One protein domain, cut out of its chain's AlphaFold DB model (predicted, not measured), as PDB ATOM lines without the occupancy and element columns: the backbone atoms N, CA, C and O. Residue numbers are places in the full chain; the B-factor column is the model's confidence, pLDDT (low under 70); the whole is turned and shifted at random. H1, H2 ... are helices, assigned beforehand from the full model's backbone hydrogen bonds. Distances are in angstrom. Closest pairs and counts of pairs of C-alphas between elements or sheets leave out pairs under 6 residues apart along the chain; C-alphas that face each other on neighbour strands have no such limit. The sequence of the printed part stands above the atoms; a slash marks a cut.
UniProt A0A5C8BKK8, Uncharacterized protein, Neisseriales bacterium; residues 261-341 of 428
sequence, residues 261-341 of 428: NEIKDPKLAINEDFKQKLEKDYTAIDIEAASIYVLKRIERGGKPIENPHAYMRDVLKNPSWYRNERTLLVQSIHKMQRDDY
ATOM      1  N   ASN A 261      -2.810  87.570 159.528       56.59
ATOM      2  CA  ASN A 261      -2.746  87.638 160.989       56.59
ATOM      3  C   ASN A 261      -3.242  86.360 161.682       56.59
ATOM      4  O   ASN A 261      -3.325  86.329 162.905       56.59
ATOM      5  N   GLU A 262      -3.608  85.318 160.934       54.59
ATOM      6  CA  GLU A 262      -4.002  84.042 161.532       54.59
ATOM      7  C   GLU A 262      -2.754  83.186 161.771       54.59
ATOM      8  O   GLU A 262      -2.133  82.691 160.829       54.59
ATOM      9  N   ILE A 263      -2.391  83.014 163.044       55.69
ATOM     10  CA  ILE A 263      -1.452  81.979 163.478       55.69
ATOM     11  C   ILE A 263      -2.197  80.649 163.341       55.69
ATOM     12  O   ILE A 263      -3.070  80.336 164.148       55.69
ATOM     13  N   LYS A 264      -1.930  79.908 162.264       53.34
ATOM     14  CA  LYS A 264      -2.620  78.639 161.985       53.34
ATOM     15  C   LYS A 264      -2.063  77.471 162.778       53.34
ATOM     16  O   LYS A 264      -2.815  76.559 163.109       53.34
ATOM     17  N   ASP A 265      -0.772  77.512 163.078       52.38
ATOM     18  CA  ASP A 265      -0.152  76.556 163.976       52.38
ATOM     19  C   ASP A 265       0.142  77.272 165.298       52.38
ATOM     20  O   ASP A 265       1.011  78.143 165.321       52.38
ATOM     21  N   PRO A 266      -0.553  76.952 166.401       52.56
ATOM     22  CA  PRO A 266      -0.241  77.517 167.714       52.56
ATOM     23  C   PRO A 266       1.190  77.188 168.175       52.56
ATOM     24  O   PRO A 266       1.674  77.796 169.128       52.56
ATOM     25  N   LYS A 267       1.880  76.260 167.495       51.84
ATOM     26  CA  LYS A 267       3.304  75.971 167.677       51.84
ATOM     27  C   LYS A 267       4.207  76.900 166.851       51.84
ATOM     28  O   LYS A 267       5.374  77.051 167.168       51.84
ATOM     29  N   LEU A 268       3.727  77.592 165.821       54.69
ATOM     30  CA  LEU A 268       4.538  78.574 165.100       54.69
ATOM     31  C   LEU A 268       4.456  79.931 165.814       54.69
ATOM     32  O   LEU A 268       3.443  80.622 165.765       54.69
ATOM     33  N   ALA A 269       5.561  80.364 166.429       57.66
ATOM     34  CA  ALA A 269       5.688  81.693 167.045       57.66
ATOM     35  C   ALA A 269       5.740  82.851 166.016       57.66
ATOM     36  O   ALA A 269       6.201  83.950 166.332       57.66
ATOM     37  N   ILE A 270       5.356  82.598 164.761       66.56
ATOM     38  CA  ILE A 270       5.533  83.513 163.640       66.56
ATOM     39  C   ILE A 270       4.362  83.395 162.662       66.56
ATOM     40  O   ILE A 270       3.862  82.307 162.393       66.56
ATOM     41  N   ASN A 271       3.940  84.531 162.105       71.06
ATOM     42  CA  ASN A 271       2.912  84.584 161.076       71.06
ATOM     43  C   ASN A 271       3.374  84.004 159.720       71.06
ATOM     44  O   ASN A 271       4.558  83.994 159.369       71.06
ATOM     45  N   GLU A 272       2.400  83.569 158.920       69.56
ATOM     46  CA  GLU A 272       2.608  83.009 157.574       69.56
ATOM     47  C   GLU A 272       3.325  83.981 156.621       69.56
ATOM     48  O   GLU A 272       4.160  83.575 155.816       69.56
ATOM     49  N   ASP A 273       3.053  85.283 156.735       69.50
ATOM     50  CA  ASP A 273       3.702  86.311 155.911       69.50
ATOM     51  C   ASP A 273       5.213  86.375 156.136       69.50
ATOM     52  O   ASP A 273       5.990  86.623 155.210       69.50
ATOM     53  N   PHE A 274       5.648  86.209 157.381       77.00
ATOM     54  CA  PHE A 274       7.061  86.195 157.706       77.00
ATOM     55  C   PHE A 274       7.705  84.879 157.287       77.00
ATOM     56  O   PHE A 274       8.807  84.916 156.746       77.00
ATOM     57  N   LYS A 275       6.997  83.750 157.422       80.06
ATOM     58  CA  LYS A 275       7.431  82.459 156.873       80.06
ATOM     59  C   LYS A 275       7.699  82.551 155.365       80.06
ATOM     60  O   LYS A 275       8.809  82.262 154.934       80.06
ATOM     61  N   GLN A 276       6.765  83.094 154.582       77.38
ATOM     62  CA  GLN A 276       6.941  83.293 153.132       77.38
ATOM     63  C   GLN A 276       8.082  84.253 152.777       77.38
ATOM     64  O   GLN A 276       8.727  84.118 151.738       77.38
ATOM     65  N   LYS A 277       8.339  85.267 153.614       83.25
ATOM     66  CA  LYS A 277       9.510  86.134 153.427       83.25
ATOM     67  C   LYS A 277      10.808  85.361 153.638       83.25
ATOM     68  O   LYS A 277      11.747  85.616 152.897       83.25
ATOM     69  N   LEU A 278      10.850  84.449 154.611       84.50
ATOM     70  CA  LEU A 278      12.009  83.595 154.870       84.50
ATOM     71  C   LEU A 278      12.210  82.538 153.780       84.50
ATOM     72  O   LEU A 278      13.353  82.273 153.433       84.50
ATOM     73  N   GLU A 279      11.139  82.000 153.187       84.50
ATOM     74  CA  GLU A 279      11.204  81.018 152.083       84.50
ATOM     75  C   GLU A 279      11.925  81.543 150.827       84.50
ATOM     76  O   GLU A 279      12.295  80.765 149.951       84.50
ATOM     77  N   LYS A 280      12.144  82.860 150.719       85.31
ATOM     78  CA  LYS A 280      12.977  83.444 149.656       85.31
ATOM     79  C   LYS A 280      14.467  83.168 149.849       85.31
ATOM     80  O   LYS A 280      15.179  83.059 148.856       85.31
ATOM     81  N   ASP A 281      14.905  83.086 151.103       85.81
ATOM     82  CA  ASP A 281      16.317  83.058 151.486       85.81
ATOM     83  C   ASP A 281      16.725  81.715 152.130       85.81
ATOM     84  O   ASP A 281      17.904  81.370 152.128       85.81
ATOM     85  N   TYR A 282      15.767  80.943 152.661       88.06
ATOM     86  CA  TYR A 282      15.989  79.696 153.403       88.06
ATOM     87  C   TYR A 282      15.070  78.569 152.920       88.06
ATOM     88  O   TYR A 282      13.969  78.814 152.425       88.06
ATOM     89  N   THR A 283      15.497  77.314 153.101       87.50
ATOM     90  CA  THR A 283      14.667  76.150 152.755       87.50
ATOM     91  C   THR A 283      13.500  75.988 153.734       87.50
ATOM     92  O   THR A 283      13.596  76.355 154.907       87.50
ATOM     93  N   ALA A 284      12.400  75.379 153.281       85.88
ATOM     94  CA  ALA A 284      11.255  75.095 154.149       85.88
ATOM     95  C   ALA A 284      11.645  74.221 155.358       85.88
ATOM     96  O   ALA A 284      11.166  74.455 156.464       85.88
ATOM     97  N   ILE A 285      12.562  73.263 155.170       87.00
ATOM     98  CA  ILE A 285      13.060  72.381 156.237       87.00
ATOM     99  C   ILE A 285      13.816  73.186 157.297       87.00
ATOM    100  O   ILE A 285      13.599  72.978 158.488       87.00
ATOM    101  N   ASP A 286      14.670  74.126 156.882       88.94
ATOM    102  CA  ASP A 286      15.418  74.972 157.816       88.94
ATOM    103  C   ASP A 286      14.491  75.885 158.619       88.94
ATOM    104  O   ASP A 286      14.665  76.027 159.829       88.94
ATOM    105  N   ILE A 287      13.472  76.458 157.973       88.88
ATOM    106  CA  ILE A 287      12.480  77.317 158.635       88.88
ATOM    107  C   ILE A 287      11.691  76.533 159.688       88.88
ATOM    108  O   ILE A 287      11.507  77.019 160.808       88.88
ATOM    109  N   GLU A 288      11.255  75.315 159.370       86.88
ATOM    110  CA  GLU A 288      10.537  74.454 160.316       86.88
ATOM    111  C   GLU A 288      11.441  73.977 161.459       86.88
ATOM    112  O   GLU A 288      11.068  74.058 162.630       86.88
ATOM    113  N   ALA A 289      12.668  73.549 161.159       88.69
ATOM    114  CA  ALA A 289      13.622  73.113 162.174       88.69
ATOM    115  C   ALA A 289      14.005  74.250 163.135       88.69
ATOM    116  O   ALA A 289      14.020  74.055 164.355       88.69
ATOM    117  N   ALA A 290      14.251  75.452 162.607       89.50
ATOM    118  CA  ALA A 290      14.488  76.649 163.405       89.50
ATOM    119  C   ALA A 290      13.261  77.007 164.261       89.50
ATOM    120  O   ALA A 290      13.407  77.358 165.431       89.50
ATOM    121  N   SER A 291      12.049  76.847 163.726       86.06
ATOM    122  CA  SER A 291      10.806  77.050 164.481       86.06
ATOM    123  C   SER A 291      10.679  76.081 165.656       86.06
ATOM    124  O   SER A 291      10.435  76.516 166.783       86.06
ATOM    125  N   ILE A 292      10.954  74.793 165.436       86.06
ATOM    126  CA  ILE A 292      10.982  73.773 166.496       86.06
ATOM    127  C   ILE A 292      12.039  74.108 167.556       86.06
ATOM    128  O   ILE A 292      11.787  73.962 168.754       86.06
ATOM    129  N   TYR A 293      13.215  74.580 167.141       88.81
ATOM    130  CA  TYR A 293      14.269  74.998 168.063       88.81
ATOM    131  C   TYR A 293      13.811  76.153 168.966       88.81
ATOM    132  O   TYR A 293      13.966  76.090 170.190       88.81
ATOM    133  N   VAL A 294      13.201  77.191 168.380       85.75
ATOM    134  CA  VAL A 294      12.686  78.345 169.129       85.75
ATOM    135  C   VAL A 294      11.599  77.916 170.116       85.75
ATOM    136  O   VAL A 294      11.628  78.352 171.267       85.75
ATOM    137  N   LEU A 295      10.698  77.015 169.717       81.06
ATOM    138  CA  LEU A 295       9.673  76.470 170.611       81.06
ATOM    139  C   LEU A 295      10.268  75.759 171.819       81.06
ATOM    140  O   LEU A 295       9.954  76.113 172.953       81.06
ATOM    141  N   LYS A 296      11.180  74.806 171.591       85.69
ATOM    142  CA  LYS A 296      11.832  74.067 172.679       85.69
ATOM    143  C   LYS A 296      12.553  75.004 173.642       85.69
ATOM    144  O   LYS A 296      12.616  74.731 174.837       85.69
ATOM    145  N   ARG A 297      13.119  76.108 173.144       83.50
ATOM    146  CA  ARG A 297      13.749  77.134 173.986       83.50
ATOM    147  C   ARG A 297      12.732  77.840 174.887       83.50
ATOM    148  O   ARG A 297      13.043  78.068 176.055       83.50
ATOM    149  N   ILE A 298      11.559  78.182 174.355       78.44
ATOM    150  CA  ILE A 298      10.467  78.809 175.116       78.44
ATOM    151  C   ILE A 298       9.943  77.832 176.179       78.44
ATOM    152  O   ILE A 298       9.861  78.194 177.348       78.44
ATOM    153  N   GLU A 299       9.682  76.577 175.801       81.31
ATOM    154  CA  GLU A 299       9.194  75.526 176.709       81.31
ATOM    155  C   GLU A 299      10.169  75.226 177.857       81.31
ATOM    156  O   GLU A 299       9.753  74.952 178.978       81.31
ATOM    157  N   ARG A 300      11.481  75.321 177.606       82.94
ATOM    158  CA  ARG A 300      12.533  75.124 178.619       82.94
ATOM    159  C   ARG A 300      12.717  76.314 179.573       82.94
ATOM    160  O   ARG A 300      13.652  76.295 180.367       82.94
ATOM    161  N   GLY A 301      11.881  77.352 179.490       74.50
ATOM    162  CA  GLY A 301      11.982  78.536 180.349       74.50
ATOM    163  C   GLY A 301      13.168  79.444 180.008       74.50
ATOM    164  O   GLY A 301      13.729  80.097 180.887       74.50
ATOM    165  N   GLY A 302      13.595  79.470 178.740       72.75
ATOM    166  CA  GLY A 302      14.634  80.390 178.279       72.75
ATOM    167  C   GLY A 302      14.243  81.864 178.457       72.75
ATOM    168  O   GLY A 302      13.070  82.199 178.608       72.75
ATOM    169  N   LYS A 303      15.237  82.769 178.408       75.00
ATOM    170  CA  LYS A 303      14.993  84.223 178.479       75.00
ATOM    171  C   LYS A 303      13.903  84.651 177.478       75.00
ATOM    172  O   LYS A 303      13.945  84.176 176.337       75.00
ATOM    173  N   PRO A 304      12.991  85.559 177.874       71.94
ATOM    174  CA  PRO A 304      11.921  86.027 177.004       71.94
ATOM    175  C   PRO A 304      12.496  86.611 175.710       71.94
ATOM    176  O   PRO A 304      13.503  87.319 175.715       71.94
ATOM    177  N   ILE A 305      11.865  86.268 174.588       76.81
ATOM    178  CA  ILE A 305      12.253  86.759 173.267       76.81
ATOM    179  C   ILE A 305      11.497  88.064 173.022       76.81
ATOM    180  O   ILE A 305      10.307  88.038 172.727       76.81
ATOM    181  N   GLU A 306      12.187  89.200 173.130       71.88
ATOM    182  CA  GLU A 306      11.583  90.527 172.921       71.88
ATOM    183  C   GLU A 306      11.096  90.730 171.478       71.88
ATOM    184  O   GLU A 306      10.052  91.337 171.248       71.88
ATOM    185  N   ASN A 307      11.828  90.196 170.492       80.88
ATOM    186  CA  ASN A 307      11.469  90.282 169.077       80.88
ATOM    187  C   ASN A 307      11.575  88.907 168.386       80.88
ATOM    188  O   ASN A 307      12.661  88.530 167.928       80.88
ATOM    189  N   PRO A 308      10.455  88.164 168.265       77.44
ATOM    190  CA  PRO A 308      10.429  86.830 167.659       77.44
ATOM    191  C   PRO A 308      10.947  86.800 166.218       77.44
ATOM    192  O   PRO A 308      11.646  85.869 165.821       77.44
ATOM    193  N   HIS A 309      10.659  87.844 165.439       82.00
ATOM    194  CA  HIS A 309      11.055  87.930 164.036       82.00
ATOM    195  C   HIS A 309      12.566  88.136 163.878       82.00
ATOM    196  O   HIS A 309      13.204  87.476 163.060       82.00
ATOM    197  N   ALA A 310      13.158  89.052 164.651       82.88
ATOM    198  CA  ALA A 310      14.604  89.267 164.617       82.88
ATOM    199  C   ALA A 310      15.348  88.010 165.082       82.88
ATOM    200  O   ALA A 310      16.241  87.533 164.386       82.88
ATOM    201  N   TYR A 311      14.889  87.415 166.187       85.69
ATOM    202  CA  TYR A 311      15.494  86.208 166.731       85.69
ATOM    203  C   TYR A 311      15.440  85.032 165.750       85.69
ATOM    204  O   TYR A 311      16.446  84.358 165.560       85.69
ATOM    205  N   MET A 312      14.314  84.821 165.058       86.31
ATOM    206  CA  MET A 312      14.219  83.762 164.049       86.31
ATOM    207  C   MET A 312      15.226  83.943 162.907       86.31
ATOM    208  O   MET A 312      15.830  82.970 162.463       86.31
ATOM    209  N   ARG A 313      15.456  85.178 162.442       87.12
ATOM    210  CA  ARG A 313      16.484  85.430 161.416       87.12
ATOM    211  C   ARG A 313      17.879  85.104 161.923       87.12
ATOM    212  O   ARG A 313      18.677  84.563 161.166       87.12
ATOM    213  N   ASP A 314      18.176  85.417 163.177       87.81
ATOM    214  CA  ASP A 314      19.480  85.114 163.765       87.81
ATOM    215  C   ASP A 314      19.678  83.608 163.963       87.81
ATOM    216  O   ASP A 314      20.765  83.100 163.695       87.81
ATOM    217  N   VAL A 315      18.624  82.878 164.341       88.62
ATOM    218  CA  VAL A 315      18.640  81.407 164.392       88.62
ATOM    219  C   VAL A 315      18.923  80.836 163.002       88.62
ATOM    220  O   VAL A 315      19.834  80.028 162.855       88.62
ATOM    221  N   LEU A 316      18.210  81.297 161.970       90.19
ATOM    222  CA  LEU A 316      18.386  80.822 160.592       90.19
ATOM    223  C   LEU A 316      19.754  81.173 159.990       90.19
ATOM    224  O   LEU A 316      20.278  80.426 159.170       90.19
ATOM    225  N   LYS A 317      20.380  82.272 160.422       91.31
ATOM    226  CA  LYS A 317      21.774  82.590 160.067       91.31
ATOM    227  C   LYS A 317      22.793  81.639 160.697       91.31
ATOM    228  O   LYS A 317      23.919  81.581 160.211       91.31
ATOM    229  N   ASN A 318      22.423  80.908 161.750       90.81
ATOM    230  CA  ASN A 318      23.309  80.015 162.493       90.81
ATOM    231  C   ASN A 318      22.794  78.560 162.467       90.81
ATOM    232  O   ASN A 318      22.249  78.080 163.465       90.81
ATOM    233  N   PRO A 319      23.022  77.805 161.370       87.44
ATOM    234  CA  PRO A 319      22.548  76.423 161.217       87.44
ATOM    235  C   PRO A 319      22.971  75.451 162.324       87.44
ATOM    236  O   PRO A 319      22.322  74.432 162.552       87.44
ATOM    237  N   SER A 320      24.056  75.754 163.041       89.75
ATOM    238  CA  SER A 320      24.523  74.950 164.171       89.75
ATOM    239  C   SER A 320      23.529  74.915 165.335       89.75
ATOM    240  O   SER A 320      23.506  73.927 166.068       89.75
ATOM    241  N   TRP A 321      22.694  75.946 165.502       89.69
ATOM    242  CA  TRP A 321      21.783  76.065 166.642       89.69
ATOM    243  C   TRP A 321      20.624  75.072 166.578       89.69
ATOM    244  O   TRP A 321      20.273  74.492 167.599       89.69
ATOM    245  N   TYR A 322      20.072  74.842 165.386       90.75
ATOM    246  CA  TYR A 322      18.918  73.966 165.160       90.75
ATOM    247  C   TYR A 322      19.294  72.667 164.429       90.75
ATOM    248  O   TYR A 322      18.431  71.965 163.902       90.75
ATOM    249  N   ARG A 323      20.590  72.320 164.390       90.44
ATOM    250  CA  ARG A 323      21.101  71.138 163.675       90.44
ATOM    251  C   ARG A 323      20.414  69.846 164.120       90.44
ATOM    252  O   ARG A 323      20.048  69.032 163.279       90.44
ATOM    253  N   ASN A 324      20.215  69.674 165.427       89.56
ATOM    254  CA  ASN A 324      19.575  68.481 165.983       89.56
ATOM    255  C   ASN A 324      18.101  68.398 165.568       89.56
ATOM    256  O   ASN A 324      17.635  67.351 165.128       89.56
ATOM    257  N   GLU A 325      17.374  69.511 165.670       90.06
ATOM    258  CA  GLU A 325      15.979  69.640 165.250       90.06
ATOM    259  C   GLU A 325      15.821  69.343 163.763       90.06
ATOM    260  O   GLU A 325      14.911  68.614 163.382       90.06
ATOM    261  N   ARG A 326      16.748  69.838 162.941       90.06
ATOM    262  CA  ARG A 326      16.785  69.580 161.503       90.06
ATOM    263  C   ARG A 326      16.964  68.098 161.203       90.06
ATOM    264  O   ARG A 326      16.196  67.544 160.425       90.06
ATOM    265  N   THR A 327      17.937  67.438 161.836       88.12
ATOM    266  CA  THR A 327      18.168  65.996 161.648       88.12
ATOM    267  C   THR A 327      16.947  65.174 162.054       88.12
ATOM    268  O   THR A 327      16.534  64.291 161.305       88.12
ATOM    269  N   LEU A 328      16.331  65.485 163.198       89.00
ATOM    270  CA  LEU A 328      15.120  64.801 163.662       89.00
ATOM    271  C   LEU A 328      13.929  65.033 162.722       89.00
ATOM    272  O   LEU A 328      13.172  64.101 162.450       89.00
ATOM    273  N   LEU A 329      13.771  66.256 162.210       88.50
ATOM    274  CA  LEU A 329      12.709  66.601 161.270       88.50
ATOM    275  C   LEU A 329      12.854  65.816 159.963       88.50
ATOM    276  O   LEU A 329      11.897  65.178 159.535       88.50
ATOM    277  N   VAL A 330      14.053  65.798 159.375       89.00
ATOM    278  CA  VAL A 330      14.346  65.028 158.154       89.00
ATOM    279  C   VAL A 330      14.074  63.537 158.367       89.00
ATOM    280  O   VAL A 330      13.372  62.921 157.570       89.00
ATOM    281  N   GLN A 331      14.527  62.960 159.486       88.00
ATOM    282  CA  GLN A 331      14.243  61.558 159.822       88.00
ATOM    283  C   GLN A 331      12.739  61.277 159.946       88.00
ATOM    284  O   GLN A 331      12.257  60.249 159.467       88.00
ATOM    285  N   SER A 332      11.984  62.187 160.568       87.31
ATOM    286  CA  SER A 332      10.530  62.066 160.674       87.31
ATOM    287  C   SER A 332       9.853  62.144 159.306       87.31
ATOM    288  O   SER A 332       8.906  61.400 159.058       87.31
ATOM    289  N   ILE A 333      10.331  63.019 158.419       87.31
ATOM    290  CA  ILE A 333       9.826  63.153 157.048       87.31
ATOM    291  C   ILE A 333      10.076  61.862 156.264       87.31
ATOM    292  O   ILE A 333       9.118  61.307 155.729       87.31
ATOM    293  N   HIS A 334      11.301  61.327 156.284       89.00
ATOM    294  CA  HIS A 334      11.629  60.065 155.612       89.00
ATOM    295  C   HIS A 334      10.779  58.902 156.137       89.00
ATOM    296  O   HIS A 334      10.285  58.085 155.360       89.00
ATOM    297  N   LYS A 335      10.530  58.845 157.455       89.31
ATOM    298  CA  LYS A 335       9.632  57.842 158.041       89.31
ATOM    299  C   LYS A 335       8.205  57.965 157.494       89.31
ATOM    300  O   LYS A 335       7.649  56.969 157.045       89.31
ATOM    301  N   MET A 336       7.637  59.172 157.479       88.69
ATOM    302  CA  MET A 336       6.293  59.403 156.931       88.69
ATOM    303  C   MET A 336       6.211  59.055 155.441       88.69
ATOM    304  O   MET A 336       5.255  58.425 155.007       88.69
ATOM    305  N   GLN A 337       7.222  59.423 154.653       90.81
ATOM    306  CA  GLN A 337       7.267  59.114 153.223       90.81
ATOM    307  C   GLN A 337       7.376  57.612 152.963       90.81
ATOM    308  O   GLN A 337       6.798  57.114 151.998       90.81
ATOM    309  N   ARG A 338       8.087  56.882 153.823       88.31
ATOM    310  CA  ARG A 338       8.154  55.425 153.757       88.31
ATOM    311  C   ARG A 338       6.807  54.784 154.084       88.31
ATOM    312  O   ARG A 338       6.390  53.879 153.368       88.31
ATOM    313  N   ASP A 339       6.115  55.274 155.109       89.56
ATOM    314  CA  ASP A 339       4.769  54.804 155.454       89.56
ATOM    315  C   ASP A 339       3.768  55.103 154.321       89.56
ATOM    316  O   ASP A 339       2.913  54.274 154.012       89.56
ATOM    317  N   ASP A 340       3.885  56.268 153.673       89.19
ATOM    318  CA  ASP A 340       3.108  56.621 152.480       89.19
ATOM    319  C   ASP A 340       3.386  55.651 151.330       89.19
ATOM    320  O   ASP A 340       2.450  55.181 150.684       89.19
ATOM    321  N   TYR A 341       4.664  55.348 151.077       89.50
ATOM    322  CA  TYR A 341       5.075  54.422 150.030       89.50
ATOM    323  C   TYR A 341       4.480  53.036 150.264       89.50
ATOM    324  O   TYR A 341       3.886  52.483 149.352       89.50
TER     325      TYR A 341
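Overview. This is residues 261 to 341 of the 428 residues of an uncharacterized protein of Neisseriales bacterium (UniProt A0A5C8BKK8). The longest helix, H4, runs out as an arm from a small helical body, in which H2 stands between H3 and the first part of H4. The short H1 lies near one end of H2 and near H3, while residues 334 to 341 of H4 stick out. The printed part has 81 residues with four named helices, in the order H1, H2, H3, H4, and no named strand; its class is all helix. It is compact, with a radius of gyration of the C-alphas of 13.2 A, but elongated, spanning 43 by 26 by 23 A.

Arrangement. H4, residues 323 to 341, touches H2, residues 284 to 299, with residues 323 to 330 alone. Their closest C-alphas, those of Arg 326 and Ala 289, are 4.8 A apart, and their lines stand at a steep tilt of 59 degrees, opposite ways. H2 also touches H3, residues 308 to 317, at a steep tilt of 57 degrees, opposite ways; the closest C-alphas are those of Ala 290 and Leu 316, 6.4 A apart. H1, residues 272 to 278, is close to H2 but not clearly touching, with the C-alphas of Leu 278 and Ile 287 closest at 7.3 A. H1 and H4 are apart, as are H3 and H4. In H1, H2, H3 and H4 every O i to N i+4 pair is within hydrogen-bond range.

Along the chain. H4 measures 26.9 A from first to last C-alpha, ending at C-alpha 341 (5.075, 54.422, 150.030). H2 measures 22.7 A and H3 14.3 A. H1 measures 9.8 A, from C-alpha 272 (2.608, 83.009, 157.574).

Size, cuts and confidence. The C-alphas farthest apart, those of Glu 306 and Tyr 341, are 43.2 A apart. The printed part has no cut and no long link. Residues 261 to 270 and 272 to 273 have pLDDT under 70.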